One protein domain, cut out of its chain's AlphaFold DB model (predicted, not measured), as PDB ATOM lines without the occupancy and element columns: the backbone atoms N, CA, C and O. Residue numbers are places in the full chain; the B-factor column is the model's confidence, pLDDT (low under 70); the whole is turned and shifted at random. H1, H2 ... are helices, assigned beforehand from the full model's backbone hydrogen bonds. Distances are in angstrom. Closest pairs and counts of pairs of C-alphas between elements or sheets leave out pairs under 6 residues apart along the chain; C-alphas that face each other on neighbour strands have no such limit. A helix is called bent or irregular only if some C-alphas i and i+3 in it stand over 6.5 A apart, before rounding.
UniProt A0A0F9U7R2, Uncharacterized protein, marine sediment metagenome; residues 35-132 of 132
ATOM      1  N   ARG A  35     -13.059  -2.397  51.855       87.62
ATOM      2  CA  ARG A  35     -13.425  -1.833  50.545       87.62
ATOM      3  C   ARG A  35     -12.401  -0.824  50.006       87.62
ATOM      4  O   ARG A  35     -12.250  -0.699  48.799       87.62
ATOM      5  N   THR A  36     -11.714  -0.076  50.874       87.38
ATOM      6  CA  THR A  36     -10.673   0.880  50.444       87.38
ATOM      7  C   THR A  36      -9.390   0.159  50.048       87.38
ATOM      8  O   THR A  36      -8.740   0.573  49.095       87.38
ATOM      9  N   ILE A  37      -9.049  -0.925  50.754       87.50
ATOM     10  CA  ILE A  37      -7.901  -1.777  50.426       87.50
ATOM     11  C   ILE A  37      -8.124  -2.417  49.058       87.50
ATOM     12  O   ILE A  37      -7.324  -2.190  48.163       87.50
ATOM     13  N   GLN A  38      -9.260  -3.092  48.868       89.56
ATOM     14  CA  GLN A  38      -9.611  -3.760  47.611       89.56
ATOM     15  C   GLN A  38      -9.614  -2.800  46.417       89.56
ATOM     16  O   GLN A  38      -9.037  -3.101  45.380       89.56
ATOM     17  N   LYS A  39     -10.209  -1.607  46.569       90.94
ATOM     18  CA  LYS A  39     -10.189  -0.585  45.511       90.94
ATOM     19  C   LYS A  39      -8.768  -0.167  45.140       90.94
ATOM     20  O   LYS A  39      -8.468  -0.019  43.965       90.94
ATOM     21  N   MET A  40      -7.908   0.059  46.131       91.25
ATOM     22  CA  MET A  40      -6.524   0.453  45.870       91.25
ATOM     23  C   MET A  40      -5.683  -0.697  45.320       91.25
ATOM     24  O   MET A  40      -4.786  -0.446  44.527       91.25
ATOM     25  N   GLU A  41      -5.971  -1.935  45.717       92.50
ATOM     26  CA  GLU A  41      -5.335  -3.123  45.152       92.50
ATOM     27  C   GLU A  41      -5.683  -3.251  43.674       92.50
ATOM     28  O   GLU A  41      -4.776  -3.356  42.858       92.50
ATOM     29  N   GLN A  42      -6.961  -3.103  43.323       92.50
ATOM     30  CA  GLN A  42      -7.401  -3.098  41.934       92.50
ATOM     31  C   GLN A  42      -6.717  -1.992  41.123       92.50
ATOM     32  O   GLN A  42      -6.177  -2.274  40.066       92.50
ATOM     33  N   VAL A  43      -6.631  -0.766  41.653       92.06
ATOM     34  CA  VAL A  43      -5.900   0.327  40.986       92.06
ATOM     35  C   VAL A  43      -4.428  -0.031  40.753       92.06
ATOM     36  O   VAL A  43      -3.894   0.255  39.689       92.06
ATOM     37  N   ILE A  44      -3.749  -0.639  41.730       92.38
ATOM     38  CA  ILE A  44      -2.345  -1.040  41.563       92.38
ATOM     39  C   ILE A  44      -2.213  -2.138  40.506       92.38
ATOM     40  O   ILE A  44      -1.316  -2.055  39.672       92.38
ATOM     41  N   GLU A  45      -3.088  -3.142  40.523       93.75
ATOM     42  CA  GLU A  45      -3.075  -4.214  39.527       93.75
ATOM     43  C   GLU A  45      -3.394  -3.683  38.123       93.75
ATOM     44  O   GLU A  45      -2.677  -4.009  37.183       93.75
ATOM     45  N   ASP A  46      -4.359  -2.770  37.984       93.19
ATOM     46  CA  ASP A  46      -4.668  -2.104  36.714       93.19
ATOM     47  C   ASP A  46      -3.444  -1.338  36.178       93.19
ATOM     48  O   ASP A  46      -3.125  -1.419  34.991       93.19
ATOM     49  N   ILE A  47      -2.701  -0.643  37.051       92.50
ATOM     50  CA  ILE A  47      -1.446   0.033  36.677       92.50
ATOM     51  C   ILE A  47      -0.371  -0.978  36.252       92.50
ATOM     52  O   ILE A  47       0.381  -0.715  35.313       92.50
ATOM     53  N   LEU A  48      -0.270  -2.117  36.943       91.44
ATOM     54  CA  LEU A  48       0.697  -3.174  36.629       91.44
ATOM     55  C   LEU A  48       0.373  -3.898  35.315       91.44
ATOM     56  O   LEU A  48       1.295  -4.355  34.643       91.44
ATOM     57  N   SER A  49      -0.907  -4.013  34.965       89.62
ATOM     58  CA  SER A  49      -1.389  -4.682  33.753       89.62
ATOM     59  C   SER A  49      -1.442  -3.768  32.530       89.62
ATOM     60  O   SER A  49      -1.400  -4.258  31.402       89.62
ATOM     61  N   ASN A  50      -1.545  -2.452  32.717       86.00
ATOM     62  CA  ASN A  50      -1.551  -1.504  31.610       86.00
ATOM     63  C   ASN A  50      -0.135  -1.349  31.032       86.00
ATOM     64  O   ASN A  50       0.808  -1.077  31.765       86.00
ATOM     65  N   ASN A  51       0.022  -1.459  29.711       76.81
ATOM     66  CA  ASN A  51       1.306  -1.277  29.019       76.81
ATOM     67  C   ASN A  51       1.648   0.194  28.724       76.81
ATOM     68  O   ASN A  51       2.700   0.481  28.162       76.81
ATOM     69  N   GLN A  52       0.772   1.135  29.075       79.75
ATOM     70  CA  GLN A  52       1.014   2.559  28.863       79.75
ATOM     71  C   GLN A  52       2.095   3.116  29.801       79.75
ATOM     72  O   GLN A  52       2.357   2.580  30.884       79.75
ATOM     73  N   VAL A  53       2.701   4.225  29.363       80.81
ATOM     74  CA  VAL A  53       3.620   5.033  30.173       80.81
ATOM     75  C   VAL A  53       2.884   5.537  31.410       80.81
ATOM     76  O   VAL A  53       1.739   5.986  31.326       80.81
ATOM     77  N   LEU A  54       3.552   5.472  32.560       87.81
ATOM     78  CA  LEU A  54       2.982   5.910  33.827       87.81
ATOM     79  C   LEU A  54       2.720   7.420  33.814       87.81
ATOM     80  O   LEU A  54       3.649   8.224  33.710       87.81
ATOM     81  N   ASP A  55       1.459   7.801  34.004       88.50
ATOM     82  CA  ASP A  55       1.103   9.175  34.341       88.50
ATOM     83  C   ASP A  55       1.615   9.547  35.750       88.50
ATOM     84  O   ASP A  55       2.130   8.713  36.507       88.50
ATOM     85  N   GLU A  56       1.517  10.826  36.130       87.25
ATOM     86  CA  GLU A  56       2.067  11.282  37.413       87.25
ATOM     87  C   GLU A  56       1.433  10.550  38.612       87.25
ATOM     88  O   GLU A  56       2.127  10.224  39.583       87.25
ATOM     89  N   ILE A  57       0.130  10.270  38.535       87.75
ATOM     90  CA  ILE A  57      -0.627   9.596  39.592       87.75
ATOM     91  C   ILE A  57      -0.149   8.150  39.742       87.75
ATOM     92  O   ILE A  57       0.243   7.744  40.841       87.75
ATOM     93  N   SER A  58      -0.115   7.391  38.649       89.06
ATOM     94  CA  SER A  58       0.299   5.988  38.643       89.06
ATOM     95  C   SER A  58       1.763   5.848  39.044       89.06
ATOM     96  O   SER A  58       2.107   5.017  39.885       89.06
ATOM     97  N   SER A  59       2.628   6.733  38.541       88.31
ATOM     98  CA  SER A  59       4.040   6.796  38.928       88.31
ATOM     99  C   SER A  59       4.215   7.042  40.428       88.31
ATOM    100  O   SER A  59       5.052   6.409  41.090       88.31
ATOM    101  N   TRP A  60       3.392   7.921  41.009       87.94
ATOM    102  CA  TRP A  60       3.401   8.167  42.444       87.94
ATOM    103  C   TRP A  60       2.946   6.939  43.243       87.94
ATOM    104  O   TRP A  60       3.654   6.557  44.180       87.94
ATOM    105  N   ILE A  61       1.838   6.291  42.859       89.56
ATOM    106  CA  ILE A  61       1.318   5.075  43.512       89.56
ATOM    107  C   ILE A  61       2.376   3.966  43.502       89.56
ATOM    108  O   ILE A  61       2.735   3.455  44.565       89.56
ATOM    109  N   ILE A  62       2.930   3.645  42.328       91.19
ATOM    110  CA  ILE A  62       3.955   2.604  42.164       91.19
ATOM    111  C   ILE A  62       5.196   2.937  42.992       91.19
ATOM    112  O   ILE A  62       5.745   2.076  43.678       91.19
ATOM    113  N   THR A  63       5.615   4.205  43.017       88.00
ATOM    114  CA  THR A  63       6.736   4.641  43.856       88.00
ATOM    115  C   THR A  63       6.455   4.427  45.344       88.00
ATOM    116  O   THR A  63       7.346   3.965  46.058       88.00
ATOM    117  N   GLN A  64       5.247   4.732  45.829       85.50
ATOM    118  CA  GLN A  64       4.895   4.483  47.230       85.50
ATOM    119  C   GLN A  64       4.863   2.984  47.544       85.50
ATOM    120  O   GLN A  64       5.428   2.574  48.558       85.50
ATOM    121  N   ALA A  65       4.279   2.166  46.664       87.94
ATOM    122  CA  ALA A  65       4.225   0.715  46.831       87.94
ATOM    123  C   ALA A  65       5.634   0.091  46.865       87.94
ATOM    124  O   ALA A  65       5.935  -0.709  47.749       87.94
ATOM    125  N   ILE A  66       6.540   0.536  45.988       87.50
ATOM    126  CA  ILE A  66       7.953   0.127  45.981       87.50
ATOM    127  C   ILE A  66       8.652   0.483  47.293       87.50
ATOM    128  O   ILE A  66       9.395  -0.330  47.842       87.50
ATOM    129  N   LEU A  67       8.470   1.711  47.783       82.44
ATOM    130  CA  LEU A  67       9.108   2.155  49.024       82.44
ATOM    131  C   LEU A  67       8.620   1.332  50.217       82.44
ATOM    132  O   LEU A  67       9.429   0.933  51.056       82.44
ATOM    133  N   ALA A  68       7.319   1.047  50.263       81.06
ATOM    134  CA  ALA A  68       6.731   0.161  51.254       81.06
ATOM    135  C   ALA A  68       7.300  -1.266  51.147       81.06
ATOM    136  O   ALA A  68       7.727  -1.823  52.158       81.06
ATOM    137  N   ALA A  69       7.405  -1.832  49.943       83.44
ATOM    138  CA  ALA A  69       7.954  -3.174  49.741       83.44
ATOM    139  C   ALA A  69       9.436  -3.272  50.143       83.44
ATOM    140  O   ALA A  69       9.805  -4.149  50.923       83.44
ATOM    141  N   LYS A  70      10.278  -2.324  49.705       79.81
ATOM    142  CA  LYS A  70      11.708  -2.274  50.071       79.81
ATOM    143  C   LYS A  70      11.917  -2.207  51.569       79.81
ATOM    144  O   LYS A  70      12.815  -2.847  52.102       79.81
ATOM    145  N   PHE A  71      11.125  -1.389  52.250       75.88
ATOM    146  CA  PHE A  71      11.262  -1.266  53.688       75.88
ATOM    147  C   PHE A  71      10.846  -2.561  54.390       75.88
ATOM    148  O   PHE A  71      11.522  -2.948  55.335       75.88
ATOM    149  N   ARG A  72       9.790  -3.248  53.929       75.44
ATOM    150  CA  ARG A  72       9.410  -4.563  54.473       75.44
ATOM    151  C   ARG A  72      10.509  -5.601  54.297       75.44
ATOM    152  O   ARG A  72      10.847  -6.281  55.255       75.44
ATOM    153  N   GLN A  73      11.124  -5.646  53.119       74.12
ATOM    154  CA  GLN A  73      12.278  -6.508  52.858       74.12
ATOM    155  C   GLN A  73      13.497  -6.137  53.724       74.12
ATOM    156  O   GLN A  73      14.243  -7.014  54.143       74.12
ATOM    157  N   ALA A  74      13.704  -4.846  54.008       68.62
ATOM    158  CA  ALA A  74      14.838  -4.357  54.796       68.62
ATOM    159  C   ALA A  74      14.622  -4.409  56.322       68.62
ATOM    160  O   ALA A  74      15.590  -4.263  57.073       68.62
ATOM    161  N   SER A  75      13.384  -4.545  56.816       59.47
ATOM    162  CA  SER A  75      13.121  -4.461  58.252       59.47
ATOM    163  C   SER A  75      13.512  -5.753  58.972       59.47
ATOM    164  O   SER A  75      12.760  -6.720  59.009       59.47
ATOM    165  N   ILE A  76      14.671  -5.700  59.633       50.59
ATOM    166  CA  ILE A  76      15.107  -6.602  60.719       50.59
ATOM    167  C   ILE A  76      14.247  -6.388  61.994       50.59
ATOM    168  O   ILE A  76      14.267  -7.191  62.920       50.59
ATOM    169  N   ILE A  77      13.478  -5.293  62.045       49.88
ATOM    170  CA  ILE A  77      12.649  -4.855  63.178       49.88
ATOM    171  C   ILE A  77      11.235  -5.439  63.031       49.88
ATOM    172  O   ILE A  77      10.668  -5.378  61.942       49.88
ATOM    173  N   GLU A  78      10.692  -5.992  64.121       51.00
ATOM    174  CA  GLU A  78       9.433  -6.751  64.215       51.00
ATOM    175  C   GLU A  78       8.340  -6.345  63.208       51.00
ATOM    176  O   GLU A  78       7.858  -5.209  63.165       51.00
ATOM    177  N   LYS A  79       7.901  -7.342  62.430       50.59
ATOM    178  CA  LYS A  79       6.949  -7.262  61.309       50.59
ATOM    179  C   LYS A  79       5.592  -6.616  61.649       50.59
ATOM    180  O   LYS A  79       4.826  -6.298  60.741       50.59
ATOM    181  N   ASN A  80       5.269  -6.362  62.913       47.66
ATOM    182  CA  ASN A  80       3.911  -5.998  63.321       47.66
ATOM    183  C   ASN A  80       3.663  -4.500  63.516       47.66
ATOM    184  O   ASN A  80       2.509  -4.095  63.639       47.66
ATOM    185  N   THR A  81       4.698  -3.659  63.487       46.16
ATOM    186  CA  THR A  81       4.564  -2.320  64.085       46.16
ATOM    187  C   THR A  81       4.986  -1.180  63.185       46.16
ATOM    188  O   THR A  81       5.077  -0.069  63.680       46.16
ATOM    189  N   VAL A  82       5.238  -1.395  61.886       49.06
ATOM    190  CA  VAL A  82       5.720  -0.320  61.003       49.06
ATOM    191  C   VAL A  82       4.783  -0.068  59.822       49.06
ATOM    192  O   VAL A  82       4.751  -0.812  58.841       49.06
ATOM    193  N   MET A  83       4.028   1.032  59.907       50.16
ATOM    194  CA  MET A  83       3.445   1.712  58.756       50.16
ATOM    195  C   MET A  83       4.525   2.591  58.137       50.16
ATOM    196  O   MET A  83       5.027   3.540  58.741       50.16
ATOM    197  N   ILE A  84       4.912   2.244  56.925       52.41
ATOM    198  CA  ILE A  84       6.119   2.751  56.293       52.41
ATOM    199  C   ILE A  84       5.815   4.109  55.664       52.41
ATOM    200  O   ILE A  84       4.877   4.223  54.887       52.41
ATOM    201  N   VAL A  85       6.586   5.130  56.062       51.28
ATOM    202  CA  VAL A  85       7.066   6.352  55.361       51.28
ATOM    203  C   VAL A  85       6.133   7.133  54.397       51.28
ATOM    204  O   VAL A  85       6.542   8.181  53.902       51.28
ATOM    205  N   ILE A  86       4.852   6.803  54.209       51.34
ATOM    206  CA  ILE A  86       3.940   7.647  53.407       51.34
ATOM    207  C   ILE A  86       3.732   9.017  54.078       51.34
ATOM    208  O   ILE A  86       3.463  10.007  53.405       51.34
ATOM    209  N   GLN A  87       3.977   9.142  55.390       49.06
ATOM    210  CA  GLN A  87       3.951  10.438  56.080       49.06
ATOM    211  C   GLN A  87       4.882  11.489  55.446       49.06
ATOM    212  O   GLN A  87       4.491  12.653  55.368       49.06
ATOM    213  N   LYS A  88       6.061  11.112  54.920       55.88
ATOM    214  CA  LYS A  88       6.953  12.069  54.230       55.88
ATOM    215  C   LYS A  88       6.402  12.524  52.873       55.88
ATOM    216  O   LYS A  88       6.702  13.634  52.443       55.88
ATOM    217  N   HIS A  89       5.562  11.710  52.235       62.72
ATOM    218  CA  HIS A  89       4.957  11.988  50.928       62.72
ATOM    219  C   HIS A  89       3.476  12.392  50.997       62.72
ATOM    220  O   HIS A  89       2.875  12.645  49.954       62.72
ATOM    221  N   ARG A  90       2.905  12.555  52.203       65.19
ATOM    222  CA  ARG A  90       1.504  12.960  52.427       65.19
ATOM    223  C   ARG A  90       1.099  14.198  51.638       65.19
ATOM    224  O   ARG A  90       0.046  14.209  51.017       65.19
ATOM    225  N   LYS A  91       1.945  15.235  51.631       70.12
ATOM    226  CA  LYS A  91       1.658  16.485  50.906       70.12
ATOM    227  C   LYS A  91       1.512  16.257  49.399       70.12
ATOM    228  O   LYS A  91       0.674  16.902  48.784       70.12
ATOM    229  N   LYS A  92       2.312  15.355  48.815       73.81
ATOM    230  CA  LYS A  92       2.221  15.028  47.387       73.81
ATOM    231  C   LYS A  92       0.982  14.173  47.104       73.81
ATOM    232  O   LYS A  92       0.230  14.528  46.211       73.81
ATOM    233  N   GLY A  93       0.710  13.150  47.917       75.12
ATOM    234  CA  GLY A  93      -0.500  12.329  47.779       75.12
ATOM    235  C   GLY A  93      -1.794  13.146  47.866       75.12
ATOM    236  O   GLY A  93      -2.646  13.034  46.994       75.12
ATOM    237  N   HIS A  94      -1.905  14.050  48.845       77.94
ATOM    238  CA  HIS A  94      -3.066  14.941  48.958       77.94
ATOM    239  C   HIS A  94      -3.231  15.877  47.756       77.94
ATOM    240  O   HIS A  94      -4.352  16.093  47.308       77.94
ATOM    241  N   ARG A  95      -2.132  16.415  47.209       80.50
ATOM    242  CA  ARG A  95      -2.177  17.244  45.991       80.50
ATOM    243  C   ARG A  95      -2.630  16.458  44.761       80.50
ATOM    244  O   ARG A  95      -3.268  17.034  43.896       80.50
ATOM    245  N   LEU A  96      -2.332  15.161  44.715       81.88
ATOM    246  CA  LEU A  96      -2.782  14.237  43.673       81.88
ATOM    247  C   LEU A  96      -4.208  13.699  43.919       81.88
ATOM    248  O   LEU A  96      -4.633  12.772  43.243       81.88
ATOM    249  N   GLY A  97      -4.941  14.243  44.898       81.56
ATOM    250  CA  GLY A  97      -6.328  13.862  45.183       81.56
ATOM    251  C   GLY A  97      -6.501  12.636  46.088       81.56
ATOM    252  O   GLY A  97      -7.629  12.200  46.305       81.56
ATOM    253  N   PHE A  98      -5.426  12.084  46.662       82.19
ATOM    254  CA  PHE A  98      -5.531  10.919  47.545       82.19
ATOM    255  C   PHE A  98      -5.907  11.309  48.975       82.19
ATOM    256  O   PHE A  98      -5.299  12.176  49.613       82.19
ATOM    257  N   SER A  99      -6.883  10.586  49.521       82.94
ATOM    258  CA  SER A  99      -7.212  10.619  50.943       82.94
ATOM    259  C   SER A  99      -6.140   9.922  51.784       82.94
ATOM    260  O   SER A  99      -5.430   9.022  51.326       82.94
ATOM    261  N   GLU A 100      -6.066  10.281  53.067       79.19
ATOM    262  CA  GLU A 100      -5.181   9.608  54.026       79.19
ATOM    263  C   GLU A 100      -5.429   8.096  54.089       79.19
ATOM    264  O   GLU A 100      -4.481   7.319  54.198       79.19
ATOM    265  N   ARG A 101      -6.689   7.673  53.943       83.94
ATOM    266  CA  ARG A 101      -7.055   6.256  53.908       83.94
ATOM    267  C   ARG A 101      -6.509   5.565  52.663       83.94
ATOM    268  O   ARG A 101      -5.869   4.534  52.795       83.94
ATOM    269  N   GLN A 102      -6.677   6.128  51.467       85.88
ATOM    270  CA  GLN A 102      -6.108   5.520  50.253       85.88
ATOM    271  C   GLN A 102      -4.583   5.398  50.337       85.88
ATOM    272  O   GLN A 102      -4.016   4.386  49.942       85.88
ATOM    273  N   MET A 103      -3.923   6.389  50.937       83.25
ATOM    274  CA  MET A 103      -2.495   6.318  51.226       83.25
ATOM    275  C   MET A 103      -2.159   5.159  52.175       83.25
ATOM    276  O   MET A 103      -1.294   4.344  51.875       83.25
ATOM    277  N   GLN A 104      -2.867   5.030  53.298       82.44
ATOM    278  CA  GLN A 104      -2.682   3.910  54.230       82.44
ATOM    279  C   GLN A 104      -2.990   2.543  53.598       82.44
ATOM    280  O   GLN A 104      -2.344   1.557  53.949       82.44
ATOM    281  N   ALA A 105      -3.931   2.477  52.653       87.00
ATOM    282  CA  ALA A 105      -4.286   1.247  51.957       87.00
ATOM    283  C   ALA A 105      -3.109   0.673  51.151       87.00
ATOM    284  O   ALA A 105      -2.893  -0.530  51.211       87.00
ATOM    285  N   ILE A 106      -2.280   1.511  50.511       87.56
ATOM    286  CA  ILE A 106      -1.067   1.057  49.796       87.56
ATOM    287  C   ILE A 106      -0.132   0.281  50.737       87.56
ATOM    288  O   ILE A 106       0.345  -0.801  50.402       87.56
ATOM    289  N   ASN A 107       0.081   0.790  51.955       81.81
ATOM    290  CA  ASN A 107       0.889   0.100  52.965       81.81
ATOM    291  C   ASN A 107       0.267  -1.230  53.410       81.81
ATOM    292  O   ASN A 107       0.994  -2.186  53.674       81.81
ATOM    293  N   ARG A 108      -1.066  -1.293  53.515       84.38
ATOM    294  CA  ARG A 108      -1.775  -2.520  53.905       84.38
ATOM    295  C   ARG A 108      -1.710  -3.593  52.833       84.38
ATOM    296  O   ARG A 108      -1.521  -4.747  53.186       84.38
ATOM    297  N   ILE A 109      -1.804  -3.216  51.563       89.00
ATOM    298  CA  ILE A 109      -1.667  -4.151  50.440       89.00
ATOM    299  C   ILE A 109      -0.287  -4.806  50.492       89.00
ATOM    300  O   ILE A 109      -0.180  -6.025  50.507       89.00
ATOM    301  N   VAL A 110       0.775  -4.009  50.641       87.44
ATOM    302  CA  VAL A 110       2.143  -4.536  50.777       87.44
ATOM    303  C   VAL A 110       2.277  -5.460  51.992       87.44
ATOM    304  O   VAL A 110       2.903  -6.512  51.891       87.44
ATOM    305  N   LEU A 111       1.668  -5.108  53.128       83.31
ATOM    306  CA  LEU A 111       1.640  -5.968  54.314       83.31
ATOM    307  C   LEU A 111       0.903  -7.292  54.058       83.31
ATOM    308  O   LEU A 111       1.369  -8.337  54.493       83.31
ATOM    309  N   GLN A 112      -0.220  -7.270  53.340       86.00
ATOM    310  CA  GLN A 112      -0.953  -8.481  52.968       86.00
ATOM    311  C   GLN A 112      -0.124  -9.367  52.030       86.00
ATOM    312  O   GLN A 112      -0.092 -10.581  52.218       86.00
ATOM    313  N   LYS A 113       0.602  -8.782  51.066       88.00
ATOM    314  CA  LYS A 113       1.529  -9.532  50.198       88.00
ATOM    315  C   LYS A 113       2.701 -10.134  50.985       88.00
ATOM    316  O   LYS A 113       3.125 -11.241  50.682       88.00
ATOM    317  N   ASP A 114       3.187  -9.459  52.027       84.56
ATOM    318  CA  ASP A 114       4.196 -10.000  52.959       84.56
ATOM    319  C   ASP A 114       3.652 -11.191  53.760       84.56
ATOM    320  O   ASP A 114       4.261 -12.257  53.793       84.56
ATOM    321  N   GLN A 115       2.451 -11.057  54.327       83.25
ATOM    322  CA  GLN A 115       1.797 -12.119  55.102       83.25
ATOM    323  C   GLN A 115       1.442 -13.356  54.266       83.25
ATOM    324  O   GLN A 115       1.420 -14.464  54.793       83.25
ATOM    325  N   THR A 116       1.176 -13.172  52.972       86.25
ATOM    326  CA  THR A 116       0.859 -14.253  52.024       86.25
ATOM    327  C   THR A 116       2.096 -14.832  51.331       86.25
ATOM    328  O   THR A 116       1.962 -15.749  50.526       86.25
ATOM    329  N   GLY A 117       3.301 -14.320  51.618       84.75
ATOM    330  CA  GLY A 117       4.547 -14.777  50.992       84.75
ATOM    331  C   GLY A 117       4.738 -14.329  49.537       84.75
ATOM    332  O   GLY A 117       5.656 -14.788  48.870       84.75
ATOM    333  N   GLN A 118       3.902 -13.415  49.040       89.69
ATOM    334  CA  GLN A 118       3.924 -12.905  47.662       89.69
ATOM    335  C   GLN A 118       4.697 -11.585  47.508       89.69
ATOM    336  O   GLN A 118       4.731 -11.004  46.423       89.69
ATOM    337  N   LEU A 119       5.298 -11.066  48.585       88.19
ATOM    338  CA  LEU A 119       5.936  -9.746  48.591       88.19
ATOM    339  C   LEU A 119       7.059  -9.611  47.561       88.19
ATOM    340  O   LEU A 119       7.203  -8.546  46.965       88.19
ATOM    341  N   GLU A 120       7.866 -10.653  47.374       88.12
ATOM    342  CA  GLU A 120       9.005 -10.601  46.459       88.12
ATOM    343  C   GLU A 120       8.556 -10.473  45.000       88.12
ATOM    344  O   GLU A 120       8.981  -9.534  44.325       88.12
ATOM    345  N   ASP A 121       7.640 -11.334  44.552       92.50
ATOM    346  CA  ASP A 121       7.046 -11.259  43.211       92.50
ATOM    347  C   ASP A 121       6.337  -9.914  42.990       92.50
ATOM    348  O   ASP A 121       6.599  -9.198  42.019       92.50
ATOM    349  N   PHE A 122       5.526  -9.487  43.962       91.88
ATOM    350  CA  PHE A 122       4.849  -8.195  43.911       91.88
ATOM    351  C   PHE A 122       5.840  -7.027  43.772       91.88
ATOM    352  O   PHE A 122       5.651  -6.135  42.943       91.88
ATOM    353  N   ALA A 123       6.936  -7.037  44.536       89.94
ATOM    354  CA  ALA A 123       7.974  -6.019  44.442       89.94
ATOM    355  C   ALA A 123       8.652  -6.027  43.064       89.94
ATOM    356  O   ALA A 123       8.833  -4.960  42.471       89.94
ATOM    357  N   GLN A 124       8.996  -7.203  42.531       92.00
ATOM    358  CA  GLN A 124       9.602  -7.340  41.204       92.00
ATOM    359  C   GLN A 124       8.699  -6.763  40.107       92.00
ATOM    360  O   GLN A 124       9.177  -5.973  39.286       92.00
ATOM    361  N   ARG A 125       7.394  -7.064  40.140       93.00
ATOM    362  CA  ARG A 125       6.394  -6.503  39.212       93.00
ATOM    363  C   ARG A 125       6.359  -4.973  39.273       93.00
ATOM    364  O   ARG A 125       6.450  -4.317  38.236       93.00
ATOM    365  N   LEU A 126       6.332  -4.393  40.475       91.88
ATOM    366  CA  LEU A 126       6.373  -2.938  40.661       91.88
ATOM    367  C   LEU A 126       7.661  -2.306  40.106       91.88
ATOM    368  O   LEU A 126       7.614  -1.256  39.462       91.88
ATOM    369  N   PHE A 127       8.824  -2.923  40.346       91.38
ATOM    370  CA  PHE A 127      10.099  -2.420  39.822       91.38
ATOM    371  C   PHE A 127      10.175  -2.477  38.309       91.38
ATOM    372  O   PHE A 127      10.694  -1.534  37.711       91.38
ATOM    373  N   LYS A 128       9.689  -3.567  37.713       90.62
ATOM    374  CA  LYS A 128       9.618  -3.713  36.263       90.62
ATOM    375  C   LYS A 128       8.760  -2.595  35.677       90.62
ATOM    376  O   LYS A 128       9.264  -1.829  34.866       90.62
ATOM    377  N   LYS A 129       7.547  -2.408  36.209       91.38
ATOM    378  CA  LYS A 129       6.619  -1.367  35.752       91.38
ATOM    379  C   LYS A 129       7.190   0.047  35.854       91.38
ATOM    380  O   LYS A 129       6.909   0.888  35.017       91.38
ATOM    381  N   ARG A 130       8.014   0.328  36.866       86.69
ATOM    382  CA  ARG A 130       8.657   1.643  37.027       86.69
ATOM    383  C   ARG A 130       9.802   1.909  36.036       86.69
ATOM    384  O   ARG A 130      10.225   3.057  35.917       86.69
ATOM    385  N   LYS A 131      10.371   0.867  35.428       84.94
ATOM    386  CA  LYS A 131      11.478   0.977  34.463       84.94
ATOM    387  C   LYS A 131      11.004   1.067  33.008       84.94
ATOM    388  O   LYS A 131      11.832   1.398  32.165       84.94
ATOM    389  N   GLU A 132       9.744   0.724  32.750       79.94
ATOM    390  CA  GLU A 132       9.051   0.899  31.464       79.94
ATOM    391  C   GLU A 132       8.713   2.374  31.221       79.94
ATOM    392  O   GLU A 132       8.895   2.820  30.068       79.94
TER     393      GLU A 132
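AT A GLANCE: This is residues 35 to 132 of the 132 residues of an uncharacterized protein of marine sediment metagenome (UniProt A0A0F9U7R2). H2, the longest helix, runs through the middle of a rounded cluster of crossed helices, with H4 and H5 packed on it. H1 crosses H4, and H3 packs on the first part of H4, at one side of the cluster. The printed part has 98 residues with five named helices, H1 to H5 in chain order, and no named strand; the class is all helix. It is compact, with a radius of gyration of the C-alphas of 12.7 A and spans of 36 by 27 by 25 A.

HOW THE PARTS SIT: H2, residues 56 to 74, touches H4, residues 100 to 115, at a steep tilt of 43 degrees, the same way; their closest C-alphas, Ala 69 and Val 110, are 6.1 A apart. H2 touches H5, residues 119 to 131, at a steep tilt of 38 degrees, opposite ways, closest at C-alphas 69 and 123, 6.0 A. H4 and H5 touch only at the corner, and only just, with 3 pairs of C-alphas within 8 A. H1, residues 35 to 49, touches H4 with residues 36 to 41 alone, closest at C-alphas 37 and 105, 5.0 A; at 73 degrees they are only just about perpendicular. H3, residues 86 to 95, touches residues 100 to 104 of H4 alone, closest at C-alphas 86 and 103, 6.9 A. H3 is apart from H1 and H5. Every O i to N i+4 pair is within hydrogen-bond range in H1, H2 and H5, against 4 of 6 in H3 and 11 of 12 in H4.

IN THESE COORDINATES: From first to last C-alpha H2 measures 26.6 A, H4 22.8 A and H1 20.9 A. H1 begins at C-alpha 35 (-13.425, -1.833, 50.545), and H5 ends at C-alpha 131 (11.478, 0.977, 34.463). H3 is irregular: C-alphas 88 and 91 are 7.7 A apart.

THE WHOLE: The C-alphas farthest apart, Gln 52 and Glu 78, are 37.5 A apart. The printed part has no cut. The link from H2 to H3 is long, with 11 residues. Residues 74 to 90 have pLDDT under 70.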